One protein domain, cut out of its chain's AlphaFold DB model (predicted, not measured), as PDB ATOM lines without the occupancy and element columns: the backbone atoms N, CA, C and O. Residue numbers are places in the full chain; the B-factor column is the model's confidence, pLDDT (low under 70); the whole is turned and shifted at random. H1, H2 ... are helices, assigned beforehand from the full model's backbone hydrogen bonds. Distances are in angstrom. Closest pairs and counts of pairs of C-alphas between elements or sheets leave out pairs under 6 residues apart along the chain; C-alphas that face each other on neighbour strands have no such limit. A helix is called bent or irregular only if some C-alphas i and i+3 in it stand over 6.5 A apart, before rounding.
ATOM      1  N   ILE A  73       2.880  -4.184 -17.376       71.25
ATOM      2  CA  ILE A  73       2.047  -4.935 -18.314       71.25
ATOM      3  C   ILE A  73       1.643  -3.991 -19.452       71.25
ATOM      4  O   ILE A  73       0.806  -3.109 -19.281       71.25
ATOM      5  N   LYS A  74       2.255  -4.164 -20.632       65.50
ATOM      6  CA  LYS A  74       2.028  -3.288 -21.801       65.50
ATOM      7  C   LYS A  74       0.605  -3.397 -22.376       65.50
ATOM      8  O   LYS A  74       0.146  -2.463 -23.024       65.50
ATOM      9  N   LYS A  75      -0.081  -4.534 -22.192       77.69
ATOM     10  CA  LYS A  75      -1.429  -4.789 -22.737       77.69
ATOM     11  C   LYS A  75      -2.283  -5.586 -21.748       77.69
ATOM     12  O   LYS A  75      -1.882  -6.667 -21.331       77.69
ATOM     13  N   VAL A  76      -3.498  -5.108 -21.462       81.56
ATOM     14  CA  VAL A  76      -4.463  -5.763 -20.548       81.56
ATOM     15  C   VAL A  76      -4.854  -7.172 -21.019       81.56
ATOM     16  O   VAL A  76      -5.180  -8.036 -20.218       81.56
ATOM     17  N   ARG A  77      -4.730  -7.475 -22.317       84.50
ATOM     18  CA  ARG A  77      -5.023  -8.814 -22.854       84.50
ATOM     19  C   ARG A  77      -4.198  -9.949 -22.229       84.50
ATOM     20  O   ARG A  77      -4.625 -11.095 -22.293       84.50
ATOM     21  N   TYR A  78      -3.039  -9.648 -21.637       87.62
ATOM     22  CA  TYR A  78      -2.165 -10.656 -21.023       87.62
ATOM     23  C   TYR A  78      -2.689 -11.193 -19.697       87.62
ATOM     24  O   TYR A  78      -2.273 -12.270 -19.289       87.62
ATOM     25  N   VAL A  79      -3.618 -10.484 -19.051       90.94
ATOM     26  CA  VAL A  79      -4.185 -10.912 -17.766       90.94
ATOM     27  C   VAL A  79      -5.492 -11.696 -17.894       90.94
ATOM     28  O   VAL A  79      -5.938 -12.313 -16.925       90.94
ATOM     29  N   PHE A  80      -6.108 -11.724 -19.081       92.75
ATOM     30  CA  PHE A  80      -7.356 -12.461 -19.298       92.75
ATOM     31  C   PHE A  80      -7.235 -13.986 -19.149       92.75
ATOM     32  O   PHE A  80      -8.117 -14.549 -18.502       92.75
ATOM     33  N   PRO A  81      -6.195 -14.672 -19.668       94.25
ATOM     34  CA  PRO A  81      -6.130 -16.136 -19.615       94.25
ATOM     35  C   PRO A  81      -6.135 -16.688 -18.184       94.25
ATOM     36  O   PRO A  81      -6.935 -17.558 -17.847       94.25
ATOM     37  N   GLY A  82      -5.301 -16.125 -17.313       95.06
ATOM     38  CA  GLY A  82      -5.233 -16.469 -15.898       95.06
ATOM     39  C   GLY A  82      -6.468 -16.027 -15.122       95.06
ATOM     40  O   GLY A  82      -6.931 -16.759 -14.255       95.06
ATOM     41  N   THR A  83      -7.063 -14.877 -15.464       95.94
ATOM     42  CA  THR A  83      -8.331 -14.457 -14.842       95.94
ATOM     43  C   THR A  83      -9.456 -15.446 -15.145       95.94
ATOM     44  O   THR A  83     -10.192 -15.852 -14.245       95.94
ATOM     45  N   LEU A  84      -9.573 -15.864 -16.407       96.62
ATOM     46  CA  LEU A  84     -10.573 -16.835 -16.833       96.62
ATOM     47  C   LEU A  84     -10.336 -18.192 -16.158       96.62
ATOM     48  O   LEU A  84     -11.283 -18.795 -15.662       96.62
ATOM     49  N   PHE A  85      -9.075 -18.627 -16.065       97.69
ATOM     50  CA  PHE A  85      -8.699 -19.833 -15.330       97.69
ATOM     51  C   PHE A  85      -9.163 -19.795 -13.866       97.69
ATOM     52  O   PHE A  85      -9.782 -20.754 -13.401       97.69
ATOM     53  N   VAL A  86      -8.912 -18.692 -13.150       97.19
ATOM     54  CA  VAL A  86      -9.334 -18.542 -11.747       97.19
ATOM     55  C   VAL A  86     -10.847 -18.602 -11.623       97.19
ATOM     56  O   VAL A  86     -11.354 -19.373 -10.809       97.19
ATOM     57  N   LEU A  87     -11.574 -17.824 -12.430       95.75
ATOM     58  CA  LEU A  87     -13.034 -17.799 -12.360       95.75
ATOM     59  C   LEU A  87     -13.650 -19.160 -12.653       95.75
ATOM     60  O   LEU A  87     -14.527 -19.594 -11.908       95.75
ATOM     61  N   LEU A  88     -13.205 -19.830 -13.717       96.62
ATOM     62  CA  LEU A  88     -13.740 -21.133 -14.101       96.62
ATOM     63  C   LEU A  88     -13.444 -22.184 -13.033       96.62
ATOM     64  O   LEU A  88     -14.354 -22.905 -12.626       96.62
ATOM     65  N   THR A  89     -12.208 -22.229 -12.534       97.06
ATOM     66  CA  THR A  89     -11.796 -23.174 -11.488       97.06
ATOM     67  C   THR A  89     -12.585 -22.946 -10.201       97.06
ATOM     68  O   THR A  89     -13.206 -23.877  -9.691       97.06
ATOM     69  N   MET A  90     -12.638 -21.705  -9.706       95.12
ATOM     70  CA  MET A  90     -13.347 -21.373  -8.465       95.12
ATOM     71  C   MET A  90     -14.851 -21.594  -8.573       95.12
ATOM     72  O   MET A  90     -15.450 -22.176  -7.674       95.12
ATOM     73  N   THR A  91     -15.466 -21.184  -9.684       92.81
ATOM     74  CA  THR A  91     -16.910 -21.369  -9.886       92.81
ATOM     75  C   THR A  91     -17.261 -22.851  -9.989       92.81
ATOM     76  O   THR A  91     -18.255 -23.288  -9.410       92.81
ATOM     77  N   SER A  92     -16.452 -23.643 -10.697       95.62
ATOM     78  CA  SER A  92     -16.697 -25.080 -10.860       95.62
ATOM     79  C   SER A  92     -16.544 -25.825  -9.539       95.62
ATOM     80  O   SER A  92     -17.429 -26.585  -9.152       95.62
ATOM     81  N   ILE A  93     -15.463 -25.560  -8.805       95.06
ATOM     82  CA  ILE A  93     -15.200 -26.208  -7.516       95.06
ATOM     83  C   ILE A  93     -16.203 -25.754  -6.461       95.06
ATOM     84  O   ILE A  93     -16.706 -26.591  -5.721       95.06
ATOM     85  N   GLY A  94     -16.570 -24.470  -6.436       92.25
ATOM     86  CA  GLY A  94     -17.630 -23.959  -5.568       92.25
ATOM     87  C   GLY A  94     -18.969 -24.660  -5.806       92.25
ATOM     88  O   GLY A  94     -19.623 -25.067  -4.850       92.25
ATOM     89  N   LYS A  95     -19.347 -24.888  -7.072       91.88
ATOM     90  CA  LYS A  95     -20.561 -25.649  -7.415       91.88
ATOM     91  C   LYS A  95     -20.477 -27.109  -6.971       91.88
ATOM     92  O   LYS A  95     -21.424 -27.604  -6.368       91.88
ATOM     93  N   LEU A  96     -19.357 -27.787  -7.231       93.44
ATOM     94  CA  LEU A  96     -19.145 -29.170  -6.787       93.44
ATOM     95  C   LEU A  96     -19.198 -29.288  -5.259       93.44
ATOM     96  O   LEU A  96     -19.818 -30.208  -4.728       93.44
ATOM     97  N   PHE A  97     -18.593 -28.330  -4.558       90.25
ATOM     98  CA  PHE A  97     -18.619 -28.254  -3.105       90.25
ATOM     99  C   PHE A  97     -20.039 -28.034  -2.572       90.25
ATOM    100  O   PHE A  97     -20.442 -28.747  -1.658       90.25
ATOM    101  N   SER A  98     -20.819 -27.129  -3.177       89.69
ATOM    102  CA  SER A  98     -22.233 -26.922  -2.820       89.69
ATOM    103  C   SER A  98     -23.021 -28.226  -2.919       89.69
ATOM    104  O   SER A  98     -23.635 -28.636  -1.943       89.69
ATOM    105  N   ILE A  99     -22.911 -28.940  -4.047       91.88
ATOM    106  CA  ILE A  99     -23.600 -30.224  -4.255       91.88
ATOM    107  C   ILE A  99     -23.202 -31.249  -3.183       91.88
ATOM    108  O   ILE A  99     -24.047 -31.994  -2.688       91.88
ATOM    109  N   TYR A 100     -21.920 -31.316  -2.818       88.19
ATOM    110  CA  TYR A 100     -21.467 -32.217  -1.762       88.19
ATOM    111  C   TYR A 100     -22.055 -31.834  -0.397       88.19
ATOM    112  O   TYR A 100     -22.587 -32.690   0.306       88.19
ATOM    113  N   VAL A 101     -22.008 -30.556  -0.024       86.56
ATOM    114  CA  VAL A 101     -22.537 -30.087   1.263       86.56
ATOM    115  C   VAL A 101     -24.045 -30.302   1.347       86.56
ATOM    116  O   VAL A 101     -24.505 -30.876   2.332       86.56
ATOM    117  N   ASP A 102     -24.802 -29.951   0.308       87.06
ATOM    118  CA  ASP A 102     -26.266 -30.071   0.287       87.06
ATOM    119  C   ASP A 102     -26.737 -31.518   0.534       87.06
ATOM    120  O   ASP A 102     -27.752 -31.751   1.190       87.06
ATOM    121  N   ASN A 103     -25.960 -32.509   0.085       86.62
ATOM    122  CA  ASN A 103     -26.278 -33.930   0.250       86.62
ATOM    123  C   ASN A 103     -25.866 -34.525   1.613       86.62
ATOM    124  O   ASN A 103     -26.417 -35.548   2.030       86.62
ATOM    125  N   TYR A 104     -24.888 -33.934   2.307       81.00
ATOM    126  CA  TYR A 104     -24.274 -34.526   3.507       81.00
ATOM    127  C   TYR A 104     -24.361 -33.651   4.768       81.00
ATOM    128  O   TYR A 104     -24.099 -34.157   5.860       81.00
ATOM    129  N   ALA A 105     -24.798 -32.391   4.663       74.75
ATOM    130  CA  ALA A 105     -24.916 -31.460   5.790       74.75
ATOM    131  C   ALA A 105     -25.809 -31.997   6.921       74.75
ATOM    132  O   ALA A 105     -25.468 -31.864   8.094       74.75
ATOM    133  N   ASN A 106     -26.898 -32.694   6.579       71.50
ATOM    134  CA  ASN A 106     -27.854 -33.238   7.553       71.50
ATOM    135  C   ASN A 106     -27.287 -34.370   8.434       71.50
ATOM    136  O   ASN A 106     -27.933 -34.777   9.395       71.50
ATOM    137  N   LYS A 107     -26.098 -34.905   8.122       70.25
ATOM    138  CA  LYS A 107     -25.457 -35.999   8.878       70.25
ATOM    139  C   LYS A 107     -24.474 -35.500   9.945       70.25
ATOM    140  O   LYS A 107     -23.904 -36.305  10.677       70.25
ATOM    141  N   LEU A 108     -24.269 -34.187  10.044       65.62
ATOM    142  CA  LEU A 108     -23.339 -33.553  10.977       65.62
ATOM    143  C   LEU A 108     -24.018 -33.288  12.336       65.62
ATOM    144  O   LEU A 108     -24.325 -32.149  12.672       65.62
ATOM    145  N   LEU A 109     -24.286 -34.350  13.106       62.88
ATOM    146  CA  LEU A 109     -25.081 -34.282  14.348       62.88
ATOM    147  C   LEU A 109     -24.288 -33.877  15.613       62.88
ATOM    148  O   LEU A 109     -24.906 -33.560  16.624       62.88
ATOM    149  N   ASP A 110     -22.949 -33.798  15.557       77.25
ATOM    150  CA  ASP A 110     -22.102 -33.441  16.711       77.25
ATOM    151  C   ASP A 110     -21.393 -32.085  16.553       77.25
ATOM    152  O   ASP A 110     -20.292 -31.980  16.003       77.25
ATOM    153  N   PHE A 111     -21.981 -31.030  17.129       68.62
ATOM    154  CA  PHE A 111     -21.508 -29.638  17.029       68.62
ATOM    155  C   PHE A 111     -20.020 -29.424  17.364       68.62
ATOM    156  O   PHE A 111     -19.367 -28.573  16.759       68.62
ATOM    157  N   ARG A 112     -19.445 -30.190  18.303       74.50
ATOM    158  CA  ARG A 112     -18.046 -30.004  18.733       74.50
ATOM    159  C   ARG A 112     -17.036 -30.431  17.663       74.50
ATOM    160  O   ARG A 112     -16.021 -29.765  17.486       74.50
ATOM    161  N   ILE A 113     -17.322 -31.518  16.947       79.12
ATOM    162  CA  ILE A 113     -16.497 -31.977  15.820       79.12
ATOM    163  C   ILE A 113     -16.743 -31.071  14.609       79.12
ATOM    164  O   ILE A 113     -15.793 -30.709  13.917       79.12
ATOM    165  N   VAL A 114     -17.989 -30.627  14.406       82.88
ATOM    166  CA  VAL A 114     -18.368 -29.738  13.297       82.88
ATOM    167  C   VAL A 114     -17.554 -28.451  13.295       82.88
ATOM    168  O   VAL A 114     -16.992 -28.108  12.260       82.88
ATOM    169  N   THR A 115     -17.410 -27.773  14.434       83.38
ATOM    170  CA  THR A 115     -16.629 -26.528  14.499       83.38
ATOM    171  C   THR A 115     -15.177 -26.739  14.059       83.38
ATOM    172  O   THR A 115     -14.678 -25.995  13.216       83.38
ATOM    173  N   ALA A 116     -14.507 -27.780  14.566       86.94
ATOM    174  CA  ALA A 116     -13.124 -28.085  14.196       86.94
ATOM    175  C   ALA A 116     -12.983 -28.435  12.703       86.94
ATOM    176  O   ALA A 116     -12.070 -27.946  12.036       86.94
ATOM    177  N   VAL A 117     -13.915 -29.230  12.167       87.12
ATOM    178  CA  VAL A 117     -13.947 -29.597  10.744       87.12
ATOM    179  C   VAL A 117     -14.180 -28.369   9.867       87.12
ATOM    180  O   VAL A 117     -13.476 -28.190   8.879       87.12
ATOM    181  N   VAL A 118     -15.113 -27.488  10.235       87.75
ATOM    182  CA  VAL A 118     -15.410 -26.262   9.484       87.75
ATOM    183  C   VAL A 118     -14.192 -25.341   9.430       87.75
ATOM    184  O   VAL A 118     -13.834 -24.882   8.347       87.75
ATOM    185  N   PHE A 119     -13.505 -25.115  10.556       89.81
ATOM    186  CA  PHE A 119     -12.264 -24.330  10.561       89.81
ATOM    187  C   PHE A 119     -11.191 -24.944   9.659       89.81
ATOM    188  O   PHE A 119     -10.596 -24.229   8.855       89.81
ATOM    189  N   LEU A 120     -10.982 -26.262   9.738       91.38
ATOM    190  CA  LEU A 120     -10.035 -26.971   8.877       91.38
ATOM    191  C   LEU A 120     -10.392 -26.800   7.396       91.38
ATOM    192  O   LEU A 120      -9.524 -26.468   6.589       91.38
ATOM    193  N   VAL A 121     -11.666 -26.977   7.035       91.06
ATOM    194  CA  VAL A 121     -12.145 -26.804   5.658       91.06
ATOM    195  C   VAL A 121     -11.912 -25.374   5.185       91.06
ATOM    196  O   VAL A 121     -11.387 -25.196   4.090       91.06
ATOM    197  N   PHE A 122     -12.209 -24.356   5.997       91.31
ATOM    198  CA  PHE A 122     -11.937 -22.962   5.636       91.31
ATOM    199  C   PHE A 122     -10.444 -22.675   5.463       91.31
ATOM    200  O   PHE A 122     -10.064 -21.980   4.523       91.31
ATOM    201  N   MET A 123      -9.581 -23.225   6.319       94.88
ATOM    202  CA  MET A 123      -8.131 -23.082   6.167       94.88
ATOM    203  C   MET A 123      -7.649 -23.681   4.844       94.88
ATOM    204  O   MET A 123      -6.956 -23.009   4.078       94.88
ATOM    205  N   LEU A 124      -8.063 -24.916   4.542       94.81
ATOM    206  CA  LEU A 124      -7.757 -25.562   3.266       94.81
ATOM    207  C   LEU A 124      -8.343 -24.781   2.089       94.81
ATOM    208  O   LEU A 124      -7.682 -24.651   1.063       94.81
ATOM    209  N   TRP A 125      -9.537 -24.211   2.251       94.81
ATOM    210  CA  TRP A 125     -10.191 -23.399   1.234       94.81
ATOM    211  C   TRP A 125      -9.381 -22.150   0.896       94.81
ATOM    212  O   TRP A 125      -9.133 -21.880  -0.276       94.81
ATOM    213  N   PHE A 126      -8.910 -21.402   1.898       94.00
ATOM    214  CA  PHE A 126      -8.088 -20.213   1.660       94.00
ATOM    215  C   PHE A 126      -6.728 -20.556   1.051       94.00
ATOM    216  O   PHE A 126      -6.291 -19.864   0.130       94.00
ATOM    217  N   ILE A 127      -6.086 -21.641   1.500       96.50
ATOM    218  CA  ILE A 127      -4.842 -22.133   0.888       96.50
ATOM    219  C   ILE A 127      -5.094 -22.500  -0.578       96.50
ATOM    220  O   ILE A 127      -4.347 -22.082  -1.460       96.50
ATOM    221  N   PHE A 128      -6.175 -23.227  -0.853       96.69
ATOM    222  CA  PHE A 128      -6.560 -23.627  -2.199       96.69
ATOM    223  C   PHE A 128      -6.850 -22.418  -3.103       96.69
ATOM    224  O   PHE A 128      -6.324 -22.338  -4.214       96.69
ATOM    225  N   MET A 129      -7.613 -21.436  -2.616       94.94
ATOM    226  CA  MET A 129      -7.860 -20.187  -3.342       94.94
ATOM    227  C   MET A 129      -6.557 -19.451  -3.662       94.94
ATOM    228  O   MET A 129      -6.365 -19.020  -4.800       94.94
ATOM    229  N   ALA A 130      -5.645 -19.337  -2.692       95.94
ATOM    230  CA  ALA A 130      -4.350 -18.699  -2.902       95.94
ATOM    231  C   ALA A 130      -3.534 -19.421  -3.986       95.94
ATOM    232  O   ALA A 130      -2.993 -18.766  -4.875       95.94
ATOM    233  N   GLN A 131      -3.502 -20.756  -3.973       97.44
ATOM    234  CA  GLN A 131      -2.821 -21.549  -5.001       97.44
ATOM    235  C   GLN A 131      -3.399 -21.299  -6.397       97.44
ATOM    236  O   GLN A 131      -2.652 -21.031  -7.334       97.44
ATOM    237  N   VAL A 132      -4.725 -21.311  -6.543       97.69
ATOM    238  CA  VAL A 132      -5.378 -21.046  -7.834       97.69
ATOM    239  C   VAL A 132      -5.094 -19.625  -8.327       97.69
ATOM    240  O   VAL A 132      -4.812 -19.440  -9.510       97.69
ATOM    241  N   LEU A 133      -5.089 -18.630  -7.432       95.75
ATOM    242  CA  LEU A 133      -4.711 -17.256  -7.772       95.75
ATOM    243  C   LEU A 133      -3.247 -17.147  -8.221       95.75
ATOM    244  O   LEU A 133      -2.960 -16.432  -9.183       95.75
ATOM    245  N   ILE A 134      -2.327 -17.856  -7.566       95.69
ATOM    246  CA  ILE A 134      -0.910 -17.888  -7.952       95.69
ATOM    247  C   ILE A 134      -0.752 -18.556  -9.321       95.69
ATOM    248  O   ILE A 134      -0.078 -18.009 -10.191       95.69
ATOM    249  N   ILE A 135      -1.423 -19.686  -9.561       97.38
ATOM    250  CA  ILE A 135      -1.400 -20.376 -10.859       97.38
ATOM    251  C   ILE A 135      -1.964 -19.482 -11.967       97.38
ATOM    252  O   ILE A 135      -1.345 -19.361 -13.021       97.38
ATOM    253  N   GLY A 136      -3.073 -18.781 -11.723       96.44
ATOM    254  CA  GLY A 136      -3.607 -17.799 -12.670       96.44
ATOM    255  C   GLY A 136      -2.601 -16.688 -12.994       96.44
ATOM    256  O   GLY A 136      -2.414 -16.338 -14.160       96.44
ATOM    257  N   ALA A 137      -1.877 -16.183 -11.991       93.88
ATOM    258  CA  ALA A 137      -0.814 -15.205 -12.209       93.88
ATOM    259  C   ALA A 137       0.355 -15.784 -13.029       93.88
ATOM    260  O   ALA A 137       0.849 -15.113 -13.936       93.88
ATOM    261  N   MET A 138       0.760 -17.033 -12.771       94.62
ATOM    262  CA  MET A 138       1.799 -17.726 -13.547       94.62
ATOM    263  C   MET A 138       1.392 -17.925 -15.010       94.62
ATOM    264  O   MET A 138       2.205 -17.696 -15.906       94.62
ATOM    265  N   ILE A 139       0.129 -18.282 -15.272       95.19
ATOM    266  CA  ILE A 139      -0.419 -18.379 -16.634       95.19
ATOM    267  C   ILE A 139      -0.314 -17.020 -17.336       95.19
ATOM    268  O   ILE A 139       0.205 -16.946 -18.449       95.19
ATOM    269  N   ASN A 140      -0.738 -15.937 -16.677       93.44
ATOM    270  CA  ASN A 140      -0.648 -14.582 -17.233       93.44
ATOM    271  C   ASN A 140       0.796 -14.174 -17.553       93.44
ATOM    272  O   ASN A 140       1.071 -13.656 -18.636       93.44
ATOM    273  N   ALA A 141       1.728 -14.445 -16.635       89.50
ATOM    274  CA  ALA A 141       3.148 -14.156 -16.820       89.50
ATOM    275  C   ALA A 141       3.757 -14.961 -17.980       89.50
ATOM    276  O   ALA A 141       4.516 -14.414 -18.776       89.50
ATOM    277  N   THR A 142       3.376 -16.233 -18.114       92.12
ATOM    278  CA  THR A 142       3.827 -17.118 -19.200       92.12
ATOM    279  C   THR A 142       3.299 -16.653 -20.558       92.12
ATOM    280  O   THR A 142       4.035 -16.594 -21.537       92.12
ATOM    281  N   VAL A 143       2.028 -16.247 -20.634       91.06
ATOM    282  CA  VAL A 143       1.463 -15.677 -21.869       91.06
ATOM    283  C   VAL A 143       2.162 -14.367 -22.237       91.06
ATOM    284  O   VAL A 143       2.392 -14.100 -23.416       91.06
ATOM    285  N   GLN A 144       2.520 -13.551 -21.245       88.25
ATOM    286  CA  GLN A 144       3.271 -12.323 -21.478       88.25
ATOM    287  C   GLN A 144       4.699 -12.598 -21.973       88.25
ATOM    288  O   GLN A 144       5.131 -11.915 -22.902       88.25
ATOM    289  N   SER A 145       5.415 -13.573 -21.398       86.62
ATOM    290  CA  SER A 145       6.799 -13.893 -21.791       86.62
ATOM    291  C   SER A 145       6.900 -14.388 -23.233       86.62
ATOM    292  O   SER A 145       7.847 -14.055 -23.931       86.62
ATOM    293  N   MET A 146       5.891 -15.110 -23.724       86.31
ATOM    294  CA  MET A 146       5.845 -15.565 -25.119       86.31
ATOM    295  C   MET A 146       5.654 -14.425 -26.134       86.31
ATOM    296  O   MET A 146       5.842 -14.635 -27.328       86.31
ATOM    297  N   GLN A 147       5.237 -13.233 -25.692       82.38
ATOM    298  CA  GLN A 147       4.901 -12.109 -26.577       82.38
ATOM    299  C   GLN A 147       5.807 -10.885 -26.401       82.38
ATOM    300  O   GLN A 147       5.607  -9.881 -27.090       82.38
ATOM    301  N   VAL A 148       6.749 -10.920 -25.457       80.81
ATOM    302  CA  VAL A 148       7.647  -9.804 -25.146       80.81
ATOM    303  C   VAL A 148       9.044 -10.360 -24.855       80.81
ATOM    304  O   VAL A 148       9.192 -11.130 -23.915       80.81
ATOM    305  N   GLU A 149      10.054  -9.947 -25.627       67.00
ATOM    306  CA  GLU A 149      11.448 -10.408 -25.466       67.00
ATOM    307  C   GLU A 149      12.114  -9.919 -24.169       67.00
ATOM    308  O   GLU A 149      12.889 -10.659 -23.572       67.00
ATOM    309  N   GLU A 150      11.784  -8.714 -23.682       69.69
ATOM    310  CA  GLU A 150      12.355  -8.163 -22.444       69.69
ATOM    311  C   GLU A 150      11.294  -7.624 -21.472       69.69
ATOM    312  O   GLU A 150      10.443  -6.784 -21.803       69.69
ATOM    313  N   PHE A 151      11.380  -8.066 -20.214       65.69
ATOM    314  CA  PHE A 151      10.596  -7.518 -19.114       65.69
ATOM    315  C   PHE A 151      11.228  -6.219 -18.611       65.69
ATOM    316  O   PHE A 151      12.128  -6.231 -17.777       65.69
ATOM    317  N   HIS A 152      10.721  -5.072 -19.060       62.75
ATOM    318  CA  HIS A 152      11.068  -3.813 -18.404       62.75
ATOM    319  C   HIS A 152      10.378  -3.752 -17.037       62.75
ATOM    320  O   HIS A 152       9.144  -3.652 -16.944       62.75
ATOM    321  N   ALA A 153      11.177  -3.813 -15.970       60.81
ATOM    322  CA  ALA A 153      10.713  -3.500 -14.627       60.81
ATOM    323  C   ALA A 153      10.066  -2.108 -14.634       60.81
ATOM    324  O   ALA A 153      10.474  -1.210 -15.378       60.81
ATOM    325  N   ARG A 154       9.006  -1.918 -13.847       61.34
ATOM    326  CA  ARG A 154       8.424  -0.586 -13.702       61.34
ATOM    327  C   ARG A 154       9.430   0.255 -12.927       61.34
ATOM    328  O   ARG A 154       9.506   0.107 -11.714       61.34
ATOM    329  N   ASP A 155      10.197   1.103 -13.621       58.88
ATOM    330  CA  ASP A 155      11.027   2.114 -12.957       58.88
ATOM    331  C   ASP A 155      10.147   2.816 -11.928       58.88
ATOM    332  O   ASP A 155       9.083   3.335 -12.286       58.88
ATOM    333  N   GLY A 156      10.541   2.764 -10.655       60.31
ATOM    334  CA  GLY A 156       9.825   3.487  -9.615       60.31
ATOM    335  C   GLY A 156       9.773   4.965  -9.993       60.31
ATOM    336  O   GLY A 156      10.757   5.494 -10.517       60.31
ATOM    337  N   ASP A 157       8.647   5.635  -9.731       63.25
ATOM    338  CA  ASP A 157       8.439   7.044 -10.106       63.25
ATOM    339  C   ASP A 157       9.638   7.927  -9.708       63.25
ATOM    340  O   ASP A 157      10.070   8.782 -10.478       63.25
ATOM    341  N   ILE A 158      10.266   7.624  -8.567       66.69
ATOM    342  CA  ILE A 158      11.452   8.304  -8.030       66.69
ATOM    343  C   ILE A 158      12.689   8.157  -8.933       66.69
ATOM    344  O   ILE A 158      13.393   9.137  -9.154       66.69
ATOM    345  N   VAL A 159      12.951   6.973  -9.496       71.88
ATOM    346  CA  VAL A 159      14.108   6.738 -10.384       71.88
ATOM    347  C   VAL A 159      13.943   7.523 -11.683       71.88
ATOM    348  O   VAL A 159      14.893   8.131 -12.175       71.88
ATOM    349  N   SER A 160      12.718   7.590 -12.207       70.38
ATOM    350  CA  SER A 160      12.428   8.384 -13.402       70.38
ATOM    351  C   SER A 160      12.583   9.892 -13.155       70.38
ATOM    352  O   SER A 160      13.094  10.604 -14.019       70.38
ATOM    353  N   ILE A 161      12.207  10.375 -11.964       76.94
ATOM    354  CA  ILE A 161      12.395  11.770 -11.544       76.94
ATOM    355  C   ILE A 161      13.886  12.076 -11.374       76.94
ATOM    356  O   ILE A 161      14.362  13.074 -11.912       76.94
ATOM    357  N   LEU A 162      14.641  11.203 -10.698       82.00
ATOM    358  CA  LEU A 162      16.088  11.352 -10.523       82.00
ATOM    359  C   LEU A 162      16.823  11.378 -11.863       82.00
ATOM    360  O   LEU A 162      17.669  12.242 -12.070       82.00
ATOM    361  N   ASN A 163      16.464  10.498 -12.800       82.69
ATOM    362  CA  ASN A 163      17.068  10.483 -14.131       82.69
ATOM    363  C   ASN A 163      16.738  11.752 -14.931       82.69
ATOM    364  O   ASN A 163      17.623  12.299 -15.584       82.69
ATOM    365  N   ARG A 164      15.504  12.276 -14.840       83.56
ATOM    366  CA  ARG A 164      15.136  13.566 -15.457       83.56
ATOM    367  C   ARG A 164      15.900  14.741 -14.847       83.56
ATOM    368  O   ARG A 164      16.313  15.636 -15.581       83.56
ATOM    369  N   LEU A 165      16.089  14.746 -13.526       85.38
ATOM    370  CA  LEU A 165      16.861  15.777 -12.830       85.38
ATOM    371  C   LEU A 165      18.340  15.704 -13.209       85.38
ATOM    372  O   LEU A 165      18.907  16.712 -13.614       85.38
ATOM    373  N   LYS A 166      18.939  14.510 -13.165       87.81
ATOM    374  CA  LYS A 166      20.332  14.288 -13.563       87.81
ATOM    375  C   LYS A 166      20.573  14.726 -15.007       87.81
ATOM    376  O   LYS A 166      21.524  15.455 -15.248       87.81
ATOM    377  N   ALA A 167      19.673  14.366 -15.926       86.69
ATOM    378  CA  ALA A 167      19.746  14.776 -17.325       86.69
ATOM    379  C   ALA A 167      19.670  16.303 -17.500       86.69
ATOM    380  O   ALA A 167      20.410  16.852 -18.312       86.69
ATOM    381  N   ARG A 168      18.822  16.992 -16.719       85.00
ATOM    382  CA  ARG A 168      18.757  18.462 -16.700       85.00
ATOM    383  C   ARG A 168      20.059  19.098 -16.215       85.00
ATOM    384  O   ARG A 168      20.511  20.042 -16.847       85.00
ATOM    385  N   PHE A 169      20.668  18.585 -15.147       82.38
ATOM    386  CA  PHE A 169      21.942  19.116 -14.645       82.38
ATOM    387  C   PHE A 169      23.080  18.935 -15.654       82.38
ATOM    388  O   PHE A 169      23.758  19.901 -15.978       82.38
ATOM    389  N   THR A 170      23.214  17.749 -16.254       82.12
ATOM    390  CA  THR A 170      24.221  17.517 -17.306       82.12
ATOM    391  C   THR A 170      23.987  18.325 -18.582       82.12
ATOM    392  O   THR A 170      24.929  18.527 -19.340       82.12
ATOM    393  N   ALA A 171      22.752  18.752 -18.862       78.12
ATOM    394  CA  ALA A 171      22.468  19.637 -19.991       78.12
ATOM    395  C   ALA A 171      22.898  21.083 -19.698       78.12
ATOM    396  O   ALA A 171      23.433  21.732 -20.586       78.12
ATOM    397  N   ILE A 172      22.715  21.546 -18.455       76.44
ATOM    398  CA  ILE A 172      23.146  22.878 -18.010       76.44
ATOM    399  C   ILE A 172      24.672  22.982 -18.038       76.44
ATOM    400  O   ILE A 172      25.184  23.936 -18.602       76.44
ATOM    401  N   ASP A 173      25.400  21.990 -17.517       72.25
ATOM    402  CA  ASP A 173      26.874  22.017 -17.504       72.25
ATOM    403  C   ASP A 173      27.483  22.097 -18.917       72.25
ATOM    404  O   ASP A 173      28.564  22.646 -19.096       72.25
ATOM    405  N   LYS A 174      26.765  21.600 -19.931       69.62
ATOM    406  CA  LYS A 174      27.186  21.607 -21.337       69.62
ATOM    407  C   LYS A 174      26.908  22.915 -22.084       69.62
ATOM    408  O   LYS A 174      27.415  23.078 -23.185       69.62
ATOM    409  N   GLU A 175      26.070  23.802 -21.543       68.00
ATOM    410  CA  GLU A 175      25.798  25.128 -22.128       68.00
ATOM    411  C   GLU A 175      26.855  26.175 -21.736       68.00
ATOM    412  O   GLU A 175      26.885  27.254 -22.327       68.00
ATOM    413  N   TRP A 176      27.714  25.869 -20.755       61.56
ATOM    414  CA  TRP A 176      28.751  26.773 -20.241       61.56
ATOM    415  C   TRP A 176      30.187  26.396 -20.665       61.56
ATOM    416  O   TRP A 176      31.126  27.058 -20.219       61.56
ATOM    417  N   GLU A 177      30.360  25.379 -21.521       55.59
ATOM    418  CA  GLU A 177      31.610  25.027 -22.234       55.59
ATOM    419  C   GLU A 177      31.574  25.516 -23.690       55.59
ATOM    420  O   GLU A 177      32.621  26.017 -24.164       55.59
TER     421      GLU A 177
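AT A GLANCE: This is residues 73 to 177 of the 177 residues of the protein "RNase BN" of Streptococcus suis (UniProt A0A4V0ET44). A long helical hairpin, H1 and H2, comes together toward the ends away from its turn and spreads apart toward the turn, where a tight link bridges the gap. From the end away from the turn a long link leads to a third helix, H3, which sticks out as a free arm within residues 155 to 177 and adds to the length. The printed part has 105 residues with three named helices, H1, H2 and H3 in that order, and no named strand: the class is all helix. The whole is extended, with a radius of gyration of the C-alphas of 25.5 A and spans of 90 by 32 by 15 A.

HOW THE PARTS SIT: H1, residues 80 to 107, touches H2, residues 111 to 145, and the two form a helical hairpin. Their closest C-alphas, of Gly 82 and Gly 136, are 3.9 A apart. They run opposite ways at a shallow tilt of 16 degrees. H1 touches H2 with residues 80 to 90 alone, and H2 touches H1 with residues 129 to 143 alone; residues 91 to 127, of which 91 to 107 belong to H1 and 111 to 127 belong to H2, stand free. H1 has a kink of 36 degrees near residue 101. H3, residues 157 to 173, is apart from both H1 and H2. Every O i to N i+4 pair is within hydrogen-bond range in H3, against 22 of 24 in H1 and 30 of 31 in H2.

IN THESE COORDINATES: H1 begins at C-alpha 80 (-7.356, -12.461, -19.298) and measures 40.9 A; it is irregular, with C-alphas 103 and 106 7.5 A apart. H2 begins at C-alpha 111 (-21.508, -29.638, 17.029) and measures 50.6 A. H3 measures 24.9 A and ends at C-alpha 173 (26.874, 22.017, -17.504).

THE WHOLE: The two C-alphas farthest apart, of Leu 109 and Glu 177, are 89.8 A apart. The printed part has no cut and ends at residue 177, the chain's last. The link from H2 to H3, 11 residues, is long. The mean pLDDT of the printed part is 84.0; it is under 70 at residue 74, residues 108 to 109, residue 111, residues 149 to 158 and residues 174 to 177.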